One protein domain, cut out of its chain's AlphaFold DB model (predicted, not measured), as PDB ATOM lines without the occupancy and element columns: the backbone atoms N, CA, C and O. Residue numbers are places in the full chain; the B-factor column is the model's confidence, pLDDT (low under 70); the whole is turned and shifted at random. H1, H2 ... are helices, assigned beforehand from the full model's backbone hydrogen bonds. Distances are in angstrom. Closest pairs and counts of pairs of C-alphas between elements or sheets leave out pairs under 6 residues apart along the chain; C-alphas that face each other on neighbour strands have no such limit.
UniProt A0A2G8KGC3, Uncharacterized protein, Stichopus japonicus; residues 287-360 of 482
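Overview. This is residues 287 to 360 of the 482 residues of an uncharacterized protein of Stichopus japonicus (UniProt A0A2G8KGC3). Three helices, H2, H3 and H4, make a triangle, in which H2 and H3 form a hairpin; H1 packs on H4, and the pair of H5 and the short H6 lies at the end of the domain away from H3. H2 and H4 are the helices nearest the middle, while H3 and H6 lie at opposite ends of the longest axis. The printed part has 74 residues with six named helices, H1 to H6 in order along it, and no named strand; its class is all helix. It is compact and rounded, with a radius of gyration of the C-alphas of 11.0 A and spans of 28 by 23 by 21 A.

Arrangement. H1, residues 287 to 293, touches H4, residues 322 to 332, closest at the C-alphas of Ser 291 and Ser 323, 4.8 A apart; they run opposite ways at a shallow tilt of 33 degrees, only just short of steep. H2, residues 296 to 305, and H3, residues 310 to 318, form a helical hairpin: they touch, run opposite ways at a shallow tilt of 20 degrees, and their closest C-alphas, those of Gln 296 and Ile 317, are 5.5 A apart. H2 also touches H4, running the same way at a shallow tilt of 27 degrees, closest at the C-alphas of Gln 296 and His 322, 6.4 A apart. H3 and H4 touch only at the corner, where the closest C-alphas, those of Ile 316 and His 322, are 5.1 A apart. H5, residues 342 to 350, and H2 only just touch, and only at their ends, with 3 pairs of C-alphas within 8 A; the closest, those of Leu 302 and Ala 347, are 6.9 A apart. H6, residues 357 to 360, touches H5, closest at the C-alphas of Thr 345 and His 357, 4.9 A apart. H1 and H5 are apart, and so are H4 and H5. In H1 to H5 every O i to N i+4 pair is within hydrogen-bond range; H6 is too short for such a pair, and its one O i to N i+3 pair is within range.

Along the chain. H1 begins at C-alpha 287, at (-6.086, -22.747, 36.403), and is 10.0 A long from first to last C-alpha. H2 measures 14.4 A and H3 12.2 A. H4, the longest with 11 residues, measures 15.3 A from C-alpha 322, at (-9.137, -10.826, 34.653). H5 measures 12.2 A, and H6 measures 5.2 A, ending at C-alpha 360, at (-9.157, -27.130, 44.153).

Size, cuts and confidence. The two C-alphas farthest apart, those of Asp 311 and Leu 358, are 29.9 A apart. The printed part has no cut and no long link; the link of 9 residues from H4 to H5 is short. The mean pLDDT of the printed part is 89.5, and no printed residue is under 70.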
ATOM      1  N   LYS A 287      -6.072 -24.200  36.643       90.19
ATOM      2  CA  LYS A 287      -6.086 -22.747  36.403       90.19
ATOM      3  C   LYS A 287      -7.025 -22.364  35.260       90.19
ATOM      4  O   LYS A 287      -7.704 -21.341  35.347       90.19
ATOM      5  N   GLU A 288      -7.077 -23.159  34.195       89.00
ATOM      6  CA  GLU A 288      -7.999 -22.933  33.078       89.00
ATOM      7  C   GLU A 288      -9.462 -23.061  33.513       89.00
ATOM      8  O   GLU A 288     -10.242 -22.138  33.283       89.00
ATOM      9  N   GLU A 289      -9.821 -24.141  34.204       89.81
ATOM     10  CA  GLU A 289     -11.180 -24.380  34.705       89.81
ATOM     11  C   GLU A 289     -11.612 -23.285  35.692       89.81
ATOM     12  O   GLU A 289     -12.680 -22.689  35.525       89.81
ATOM     13  N   LEU A 290     -10.750 -22.920  36.650       92.81
ATOM     14  CA  LEU A 290     -10.990 -21.787  37.551       92.81
ATOM     15  C   LEU A 290     -11.187 -20.480  36.775       92.81
ATOM     16  O   LEU A 290     -12.106 -19.719  37.075       92.81
ATOM     17  N   SER A 291     -10.384 -20.231  35.737       92.19
ATOM     18  CA  SER A 291     -10.498 -19.008  34.933       92.19
ATOM     19  C   SER A 291     -11.860 -18.862  34.260       92.19
ATOM     20  O   SER A 291     -12.324 -17.738  34.083       92.19
ATOM     21  N   THR A 292     -12.500 -19.974  33.885       89.56
ATOM     22  CA  THR A 292     -13.838 -19.954  33.269       89.56
ATOM     23  C   THR A 292     -14.972 -19.752  34.274       89.56
ATOM     24  O   THR A 292     -16.055 -19.324  33.882       89.56
ATOM     25  N   LYS A 293     -14.734 -20.050  35.557       90.56
ATOM     26  CA  LYS A 293     -15.746 -20.014  36.624       90.56
ATOM     27  C   LYS A 293     -15.670 -18.750  37.487       90.56
ATOM     28  O   LYS A 293     -16.677 -18.364  38.071       90.56
ATOM     29  N   LEU A 294     -14.500 -18.110  37.565       92.88
ATOM     30  CA  LEU A 294     -14.291 -16.884  38.335       92.88
ATOM     31  C   LEU A 294     -14.776 -15.649  37.570       92.88
ATOM     32  O   LEU A 294     -14.357 -15.380  36.439       92.88
ATOM     33  N   THR A 295     -15.621 -14.856  38.219       93.44
ATOM     34  CA  THR A 295     -16.069 -13.557  37.718       93.44
ATOM     35  C   THR A 295     -15.097 -12.439  38.097       93.44
ATOM     36  O   THR A 295     -14.168 -12.607  38.892       93.44
ATOM     37  N   GLN A 296     -15.324 -11.254  37.531       93.06
ATOM     38  CA  GLN A 296     -14.581 -10.045  37.879       93.06
ATOM     39  C   GLN A 296     -14.716  -9.699  39.372       93.06
ATOM     40  O   GLN A 296     -13.724  -9.376  40.028       93.06
ATOM     41  N   THR A 297     -15.931  -9.813  39.916       93.75
ATOM     42  CA  THR A 297     -16.222  -9.571  41.336       93.75
ATOM     43  C   THR A 297     -15.491 -10.567  42.229       93.75
ATOM     44  O   THR A 297     -14.888 -10.161  43.223       93.75
ATOM     45  N   ASP A 298     -15.469 -11.844  41.842       94.75
ATOM     46  CA  ASP A 298     -14.758 -12.890  42.586       94.75
ATOM     47  C   ASP A 298     -13.263 -12.577  42.676       94.75
ATOM     48  O   ASP A 298     -12.686 -12.603  43.763       94.75
ATOM     49  N   CYS A 299     -12.644 -12.189  41.555       94.62
ATOM     50  CA  CYS A 299     -11.232 -11.797  41.518       94.62
ATOM     51  C   CYS A 299     -10.949 -10.564  42.392       94.62
ATOM     52  O   CYS A 299      -9.900 -10.488  43.031       94.62
ATOM     53  N   GLY A 300     -11.880  -9.607  42.460       93.50
ATOM     54  CA  GLY A 300     -11.773  -8.449  43.349       93.50
ATOM     55  C   GLY A 300     -11.808  -8.834  44.832       93.50
ATOM     56  O   GLY A 300     -10.966  -8.375  45.609       93.50
ATOM     57  N   ASN A 301     -12.738  -9.709  45.221       94.56
ATOM     58  CA  ASN A 301     -12.865 -10.197  46.598       94.56
ATOM     59  C   ASN A 301     -11.657 -11.043  47.014       94.56
ATOM     60  O   ASN A 301     -11.064 -10.798  48.065       94.56
ATOM     61  N   LEU A 302     -11.230 -11.969  46.153       94.75
ATOM     62  CA  LEU A 302     -10.030 -12.771  46.377       94.75
ATOM     63  C   LEU A 302      -8.775 -11.890  46.434       94.75
ATOM     64  O   LEU A 302      -7.923 -12.089  47.294       94.75
ATOM     65  N   GLY A 303      -8.669 -10.866  45.585       92.50
ATOM     66  CA  GLY A 303      -7.562  -9.911  45.632       92.50
ATOM     67  C   GLY A 303      -7.428  -9.219  46.988       92.50
ATOM     68  O   GLY A 303      -6.311  -9.068  47.484       92.50
ATOM     69  N   ARG A 304      -8.552  -8.869  47.627       92.25
ATOM     70  CA  ARG A 304      -8.565  -8.329  48.998       92.25
ATOM     71  C   ARG A 304      -8.164  -9.383  50.025       92.25
ATOM     72  O   ARG A 304      -7.328  -9.094  50.873       92.25
ATOM     73  N   TYR A 305      -8.695 -10.601  49.910       94.25
ATOM     74  CA  TYR A 305      -8.361 -11.721  50.798       94.25
ATOM     75  C   TYR A 305      -6.852 -12.019  50.808       94.25
ATOM     76  O   TYR A 305      -6.224 -12.134  51.858       94.25
ATOM     77  N   PHE A 306      -6.228 -12.047  49.628       92.06
ATOM     78  CA  PHE A 306      -4.785 -12.252  49.473       92.06
ATOM     79  C   PHE A 306      -3.946 -10.987  49.702       92.06
ATOM     80  O   PHE A 306      -2.732 -11.023  49.513       92.06
ATOM     81  N   SER A 307      -4.560  -9.874  50.122       91.94
ATOM     82  CA  SER A 307      -3.872  -8.599  50.366       91.94
ATOM     83  C   SER A 307      -3.039  -8.128  49.162       91.94
ATOM     84  O   SER A 307      -1.921  -7.622  49.295       91.94
ATOM     85  N   LEU A 308      -3.568  -8.313  47.948       90.31
ATOM     86  CA  LEU A 308      -2.960  -7.767  46.741       90.31
ATOM     87  C   LEU A 308      -3.092  -6.234  46.736       90.31
ATOM     88  O   LEU A 308      -4.074  -5.679  47.228       90.31
ATOM     89  N   LEU A 309      -2.104  -5.539  46.160       89.00
ATOM     90  CA  LEU A 309      -2.110  -4.071  46.099       89.00
ATOM     91  C   LEU A 309      -3.367  -3.574  45.357       89.00
ATOM     92  O   LEU A 309      -3.598  -4.056  44.243       89.00
ATOM     93  N   PRO A 310      -4.132  -2.607  45.905       88.50
ATOM     94  CA  PRO A 310      -5.390  -2.149  45.310       88.50
ATOM     95  C   PRO A 310      -5.271  -1.750  43.836       88.50
ATOM     96  O   PRO A 310      -6.066  -2.206  43.018       88.50
ATOM     97  N   ASP A 311      -4.222  -1.009  43.468       89.00
ATOM     98  CA  ASP A 311      -3.993  -0.574  42.082       89.00
ATOM     99  C   ASP A 311      -3.756  -1.757  41.130       89.00
ATOM    100  O   ASP A 311      -4.215  -1.766  39.982       89.00
ATOM    101  N   ARG A 312      -3.078  -2.808  41.612       87.00
ATOM    102  CA  ARG A 312      -2.867  -4.041  40.839       87.00
ATOM    103  C   ARG A 312      -4.151  -4.842  40.702       87.00
ATOM    104  O   ARG A 312      -4.422  -5.333  39.611       87.00
ATOM    105  N   VAL A 313      -4.942  -4.960  41.769       89.81
ATOM    106  CA  VAL A 313      -6.258  -5.613  41.703       89.81
ATOM    107  C   VAL A 313      -7.137  -4.886  40.696       89.81
ATOM    108  O   VAL A 313      -7.696  -5.538  39.820       89.81
ATOM    109  N   GLN A 314      -7.182  -3.551  40.750       90.81
ATOM    110  CA  GLN A 314      -7.947  -2.738  39.810       90.81
ATOM    111  C   GLN A 314      -7.506  -2.992  38.361       90.81
ATOM    112  O   GLN A 314      -8.338  -3.245  37.491       90.81
ATOM    113  N   THR A 315      -6.194  -3.015  38.115       92.06
ATOM    114  CA  THR A 315      -5.636  -3.328  36.792       92.06
ATOM    115  C   THR A 315      -6.077  -4.715  36.312       92.06
ATOM    116  O   THR A 315      -6.565  -4.856  35.191       92.06
ATOM    117  N   ILE A 316      -5.975  -5.737  37.170       89.94
ATOM    118  CA  ILE A 316      -6.362  -7.117  36.848       89.94
ATOM    119  C   ILE A 316      -7.855  -7.210  36.527       89.94
ATOM    120  O   ILE A 316      -8.208  -7.747  35.479       89.94
ATOM    121  N   ILE A 317      -8.731  -6.675  37.383       92.50
ATOM    122  CA  ILE A 317     -10.182  -6.820  37.208       92.50
ATOM    123  C   ILE A 317     -10.710  -6.028  36.009       92.50
ATOM    124  O   ILE A 317     -11.735  -6.398  35.459       92.50
ATOM    125  N   THR A 318     -10.044  -4.953  35.578       91.69
ATOM    126  CA  THR A 318     -10.432  -4.220  34.352       91.69
ATOM    127  C   THR A 318      -9.989  -4.909  33.058       91.69
ATOM    128  O   THR A 318     -10.425  -4.522  31.974       91.69
ATOM    129  N   SER A 319      -9.136  -5.934  33.147       92.00
ATOM    130  CA  SER A 319      -8.680  -6.693  31.986       92.00
ATOM    131  C   SER A 319      -9.765  -7.653  31.482       92.00
ATOM    132  O   SER A 319     -10.398  -8.323  32.293       92.00
ATOM    133  N   PRO A 320      -9.915  -7.850  30.158       89.31
ATOM    134  CA  PRO A 320     -10.782  -8.902  29.615       89.31
ATOM    135  C   PRO A 320     -10.314 -10.328  29.963       89.31
ATOM    136  O   PRO A 320     -11.048 -11.289  29.746       89.31
ATOM    137  N   LEU A 321      -9.088 -10.483  30.480       91.75
ATOM    138  CA  LEU A 321      -8.518 -11.748  30.952       91.75
ATOM    139  C   LEU A 321      -8.352 -11.757  32.480       91.75
ATOM    140  O   LEU A 321      -7.422 -12.385  32.992       91.75
ATOM    141  N   HIS A 322      -9.227 -11.050  33.206       92.06
ATOM    142  CA  HIS A 322      -9.137 -10.826  34.653       92.06
ATOM    143  C   HIS A 322      -8.816 -12.098  35.442       92.06
ATOM    144  O   HIS A 322      -7.840 -12.101  36.185       92.06
ATOM    145  N   SER A 323      -9.543 -13.199  35.229       92.00
ATOM    146  CA  SER A 323      -9.335 -14.442  35.986       92.00
ATOM    147  C   SER A 323      -7.983 -15.100  35.706       92.00
ATOM    148  O   SER A 323      -7.323 -15.567  36.632       92.00
ATOM    149  N   LYS A 324      -7.521 -15.090  34.448       91.62
ATOM    150  CA  LYS A 324      -6.207 -15.648  34.083       91.62
ATOM    151  C   LYS A 324      -5.073 -14.826  34.681       91.62
ATOM    152  O   LYS A 324      -4.156 -15.383  35.279       91.62
ATOM    153  N   ASN A 325      -5.164 -13.503  34.555       91.75
ATOM    154  CA  ASN A 325      -4.175 -12.580  35.107       91.75
ATOM    155  C   ASN A 325      -4.151 -12.641  36.640       91.75
ATOM    156  O   ASN A 325      -3.087 -12.548  37.243       91.75
ATOM    157  N   PHE A 326      -5.313 -12.834  37.269       94.62
ATOM    158  CA  PHE A 326      -5.426 -13.011  38.711       94.62
ATOM    159  C   PHE A 326      -4.716 -14.282  39.192       94.62
ATOM    160  O   PHE A 326      -3.874 -14.207  40.084       94.62
ATOM    161  N   LEU A 327      -5.007 -15.433  38.579       92.75
ATOM    162  CA  LEU A 327      -4.378 -16.704  38.949       92.75
ATOM    163  C   LEU A 327      -2.862 -16.679  38.712       92.75
ATOM    164  O   LEU A 327      -2.116 -17.167  39.557       92.75
ATOM    165  N   LEU A 328      -2.402 -16.051  37.625       87.81
ATOM    166  CA  LEU A 328      -0.974 -15.832  37.384       87.81
ATOM    167  C   LEU A 328      -0.337 -14.982  38.495       87.81
ATOM    168  O   LEU A 328       0.711 -15.339  39.018       87.81
ATOM    169  N   ALA A 329      -0.988 -13.894  38.916       88.56
ATOM    170  CA  ALA A 329      -0.479 -13.048  39.994       88.56
ATOM    171  C   ALA A 329      -0.426 -13.774  41.352       88.56
ATOM    172  O   ALA A 329       0.466 -13.498  42.158       88.56
ATOM    173  N   LEU A 330      -1.365 -14.690  41.624       87.62
ATOM    174  CA  LEU A 330      -1.306 -15.551  42.809       87.62
ATOM    175  C   LEU A 330      -0.135 -16.540  42.734       87.62
ATOM    176  O   LEU A 330       0.531 -16.763  43.743       87.62
ATOM    177  N   GLU A 331       0.123 -17.111  41.558       83.81
ATOM    178  CA  GLU A 331       1.227 -18.044  41.313       83.81
ATOM    179  C   GLU A 331       2.594 -17.359  41.445       83.81
ATOM    180  O   GLU A 331       3.437 -17.823  42.206       83.81
ATOM    181  N   GLU A 332       2.794 -16.203  40.802       82.06
ATOM    182  CA  GLU A 332       4.039 -15.418  40.879       82.06
ATOM    183  C   GLU A 332       4.385 -14.983  42.311       82.06
ATOM    184  O   GLU A 332       5.553 -14.808  42.656       82.06
ATOM    185  N   ARG A 333       3.367 -14.807  43.162       82.69
ATOM    186  CA  ARG A 333       3.525 -14.462  44.582       82.69
ATOM    187  C   ARG A 333       3.612 -15.680  45.503       82.69
ATOM    188  O   ARG A 333       3.715 -15.507  46.715       82.69
ATOM    189  N   GLY A 334       3.545 -16.893  44.956       76.00
ATOM    190  CA  GLY A 334       3.609 -18.141  45.718       76.00
ATOM    191  C   GLY A 334       2.377 -18.415  46.585       76.00
ATOM    192  O   GLY A 334       2.453 -19.203  47.523       76.00
ATOM    193  N   HIS A 335       1.238 -17.768  46.315       80.38
ATOM    194  CA  HIS A 335      -0.024 -18.061  47.004       80.38
ATOM    195  C   HIS A 335      -0.671 -19.356  46.514       80.38
ATOM    196  O   HIS A 335      -1.403 -19.993  47.269       80.38
ATOM    197  N   ILE A 336      -0.390 -19.733  45.266       82.19
ATOM    198  CA  ILE A 336      -0.747 -21.028  44.689       82.19
ATOM    199  C   ILE A 336       0.471 -21.627  43.997       82.19
ATOM    200  O   ILE A 336       1.275 -20.909  43.406       82.19
ATOM    201  N   HIS A 337       0.599 -22.945  44.058       80.75
ATOM    202  CA  HIS A 337       1.671 -23.700  43.420       80.75
ATOM    203  C   HIS A 337       1.112 -25.064  42.983       80.75
ATOM    204  O   HIS A 337       0.193 -25.559  43.642       80.75
ATOM    205  N   PRO A 338       1.671 -25.742  41.957       73.81
ATOM    206  CA  PRO A 338       1.300 -27.124  41.648       73.81
ATOM    207  C   PRO A 338       1.342 -28.040  42.873       73.81
ATOM    208  O   PRO A 338       0.594 -29.004  42.967       73.81
ATOM    209  N   SER A 339       2.223 -27.739  43.832       70.81
ATOM    210  CA  SER A 339       2.343 -28.545  45.039       70.81
ATOM    211  C   SER A 339       1.278 -28.300  46.102       70.81
ATOM    212  O   SER A 339       1.121 -29.150  46.975       70.81
ATOM    213  N   ASN A 340       0.608 -27.148  46.065       77.06
ATOM    214  CA  ASN A 340      -0.253 -26.684  47.140       77.06
ATOM    215  C   ASN A 340      -1.181 -25.566  46.644       77.06
ATOM    216  O   ASN A 340      -0.725 -24.486  46.259       77.06
ATOM    217  N   VAL A 341      -2.487 -25.816  46.722       88.38
ATOM    218  CA  VAL A 341      -3.531 -24.813  46.468       88.38
ATOM    219  C   VAL A 341      -4.453 -24.606  47.671       88.38
ATOM    220  O   VAL A 341      -5.469 -23.933  47.538       88.38
ATOM    221  N   ASN A 342      -4.102 -25.124  48.853       87.06
ATOM    222  CA  ASN A 342      -4.981 -25.143  50.031       87.06
ATOM    223  C   ASN A 342      -5.418 -23.741  50.448       87.06
ATOM    224  O   ASN A 342      -6.594 -23.505  50.678       87.06
ATOM    225  N   ARG A 343      -4.503 -22.768  50.419       87.75
ATOM    226  CA  ARG A 343      -4.848 -21.382  50.756       87.75
ATOM    227  C   ARG A 343      -5.863 -20.771  49.781       87.75
ATOM    228  O   ARG A 343      -6.657 -19.922  50.177       87.75
ATOM    229  N   LEU A 344      -5.828 -21.176  48.508       93.38
ATOM    230  CA  LEU A 344      -6.861 -20.800  47.543       93.38
ATOM    231  C   LEU A 344      -8.165 -21.539  47.834       93.38
ATOM    232  O   LEU A 344      -9.206 -20.894  47.817       93.38
ATOM    233  N   THR A 345      -8.116 -22.832  48.156       93.88
ATOM    234  CA  THR A 345      -9.294 -23.590  48.603       93.88
ATOM    235  C   THR A 345      -9.996 -22.890  49.767       93.88
ATOM    236  O   THR A 345     -11.180 -22.590  49.650       93.88
ATOM    237  N   ASP A 346      -9.264 -22.534  50.826       93.00
ATOM    238  CA  ASP A 346      -9.807 -21.856  52.010       93.00
ATOM    239  C   ASP A 346     -10.505 -20.543  51.634       93.00
ATOM    240  O   ASP A 346     -11.643 -20.294  52.032       93.00
ATOM    241  N   ALA A 347      -9.856 -19.732  50.792       94.88
ATOM    242  CA  ALA A 347     -10.408 -18.464  50.323       94.88
ATOM    243  C   ALA A 347     -11.701 -18.656  49.509       94.88
ATOM    244  O   ALA A 347     -12.666 -17.912  49.683       94.88
ATOM    245  N   LEU A 348     -11.733 -19.649  48.613       95.25
ATOM    246  CA  LEU A 348     -12.911 -19.958  47.796       95.25
ATOM    247  C   LEU A 348     -14.074 -20.480  48.655       95.25
ATOM    248  O   LEU A 348     -15.233 -20.176  48.354       95.25
ATOM    249  N   THR A 349     -13.769 -21.226  49.720       93.56
ATOM    250  CA  THR A 349     -14.743 -21.732  50.694       93.56
ATOM    251  C   THR A 349     -15.318 -20.602  51.545       93.56
ATOM    252  O   THR A 349     -16.538 -20.452  51.613       93.56
ATOM    253  N   GLU A 350     -14.466 -19.763  52.144       95.00
ATOM    254  CA  GLU A 350     -14.890 -18.649  53.003       95.00
ATOM    255  C   GLU A 350     -15.742 -17.634  52.234       95.00
ATOM    256  O   GLU A 350     -16.799 -17.203  52.700       95.00
ATOM    257  N   LEU A 351     -15.326 -17.310  51.006       92.88
ATOM    258  CA  LEU A 351     -16.035 -16.373  50.137       92.88
ATOM    259  C   LEU A 351     -17.229 -17.005  49.400       92.88
ATOM    260  O   LEU A 351     -17.951 -16.291  48.706       92.88
ATOM    261  N   LYS A 352     -17.452 -18.321  49.548       90.44
ATOM    262  CA  LYS A 352     -18.557 -19.086  48.940       90.44
ATOM    263  C   LYS A 352     -18.676 -18.894  47.422       90.44
ATOM    264  O   LYS A 352     -19.772 -18.743  46.882       90.44
ATOM    265  N   ILE A 353     -17.547 -18.912  46.716       86.88
ATOM    266  CA  ILE A 353     -17.506 -18.622  45.276       86.88
ATOM    267  C   ILE A 353     -17.919 -19.863  44.472       86.88
ATOM    268  O   ILE A 353     -17.094 -20.738  44.209       86.88
ATOM    269  N   ASN A 354     -19.193 -19.937  44.066       78.06
ATOM    270  CA  ASN A 354     -19.748 -20.859  43.054       78.06
ATOM    271  C   ASN A 354     -19.235 -22.315  43.114       78.06
ATOM    272  O   ASN A 354     -18.968 -22.919  42.076       78.06
ATOM    273  N   HIS A 355     -19.053 -22.877  44.315       82.50
ATOM    274  CA  HIS A 355     -18.526 -24.237  44.523       82.50
ATOM    275  C   HIS A 355     -17.135 -24.497  43.901       82.50
ATOM    276  O   HIS A 355     -16.717 -25.639  43.733       82.50
ATOM    277  N   THR A 356     -16.381 -23.445  43.564       89.12
ATOM    278  CA  THR A 356     -15.046 -23.556  42.945       89.12
ATOM    279  C   THR A 356     -13.996 -24.155  43.882       89.12
ATOM    280  O   THR A 356     -13.027 -24.735  43.397       89.12
ATOM    281  N   HIS A 357     -14.217 -24.103  45.200       90.81
ATOM    282  CA  HIS A 357     -13.393 -24.809  46.186       90.81
ATOM    283  C   HIS A 357     -13.374 -26.328  45.943       90.81
ATOM    284  O   HIS A 357     -12.326 -26.950  46.076       90.81
ATOM    285  N   LEU A 358     -14.477 -26.930  45.473       91.62
ATOM    286  CA  LEU A 358     -14.512 -28.364  45.155       91.62
ATOM    287  C   LEU A 358     -13.514 -28.737  44.060       91.62
ATOM    288  O   LEU A 358     -13.002 -29.854  44.040       91.62
ATOM    289  N   LEU A 359     -13.234 -27.817  43.134       92.19
ATOM    290  CA  LEU A 359     -12.272 -28.047  42.065       92.19
ATOM    291  C   LEU A 359     -10.835 -28.069  42.609       92.19
ATOM    292  O   LEU A 359     -10.060 -28.945  42.225       92.19
ATOM    293  N   THR A 360     -10.485 -27.154  43.519       92.69
ATOM    294  CA  THR A 360      -9.157 -27.130  44.153       92.69
ATOM    295  C   THR A 360      -8.980 -28.274  45.152       92.69
ATOM    296  O   THR A 360      -7.916 -28.887  45.174       92.69
TER     297      THR A 360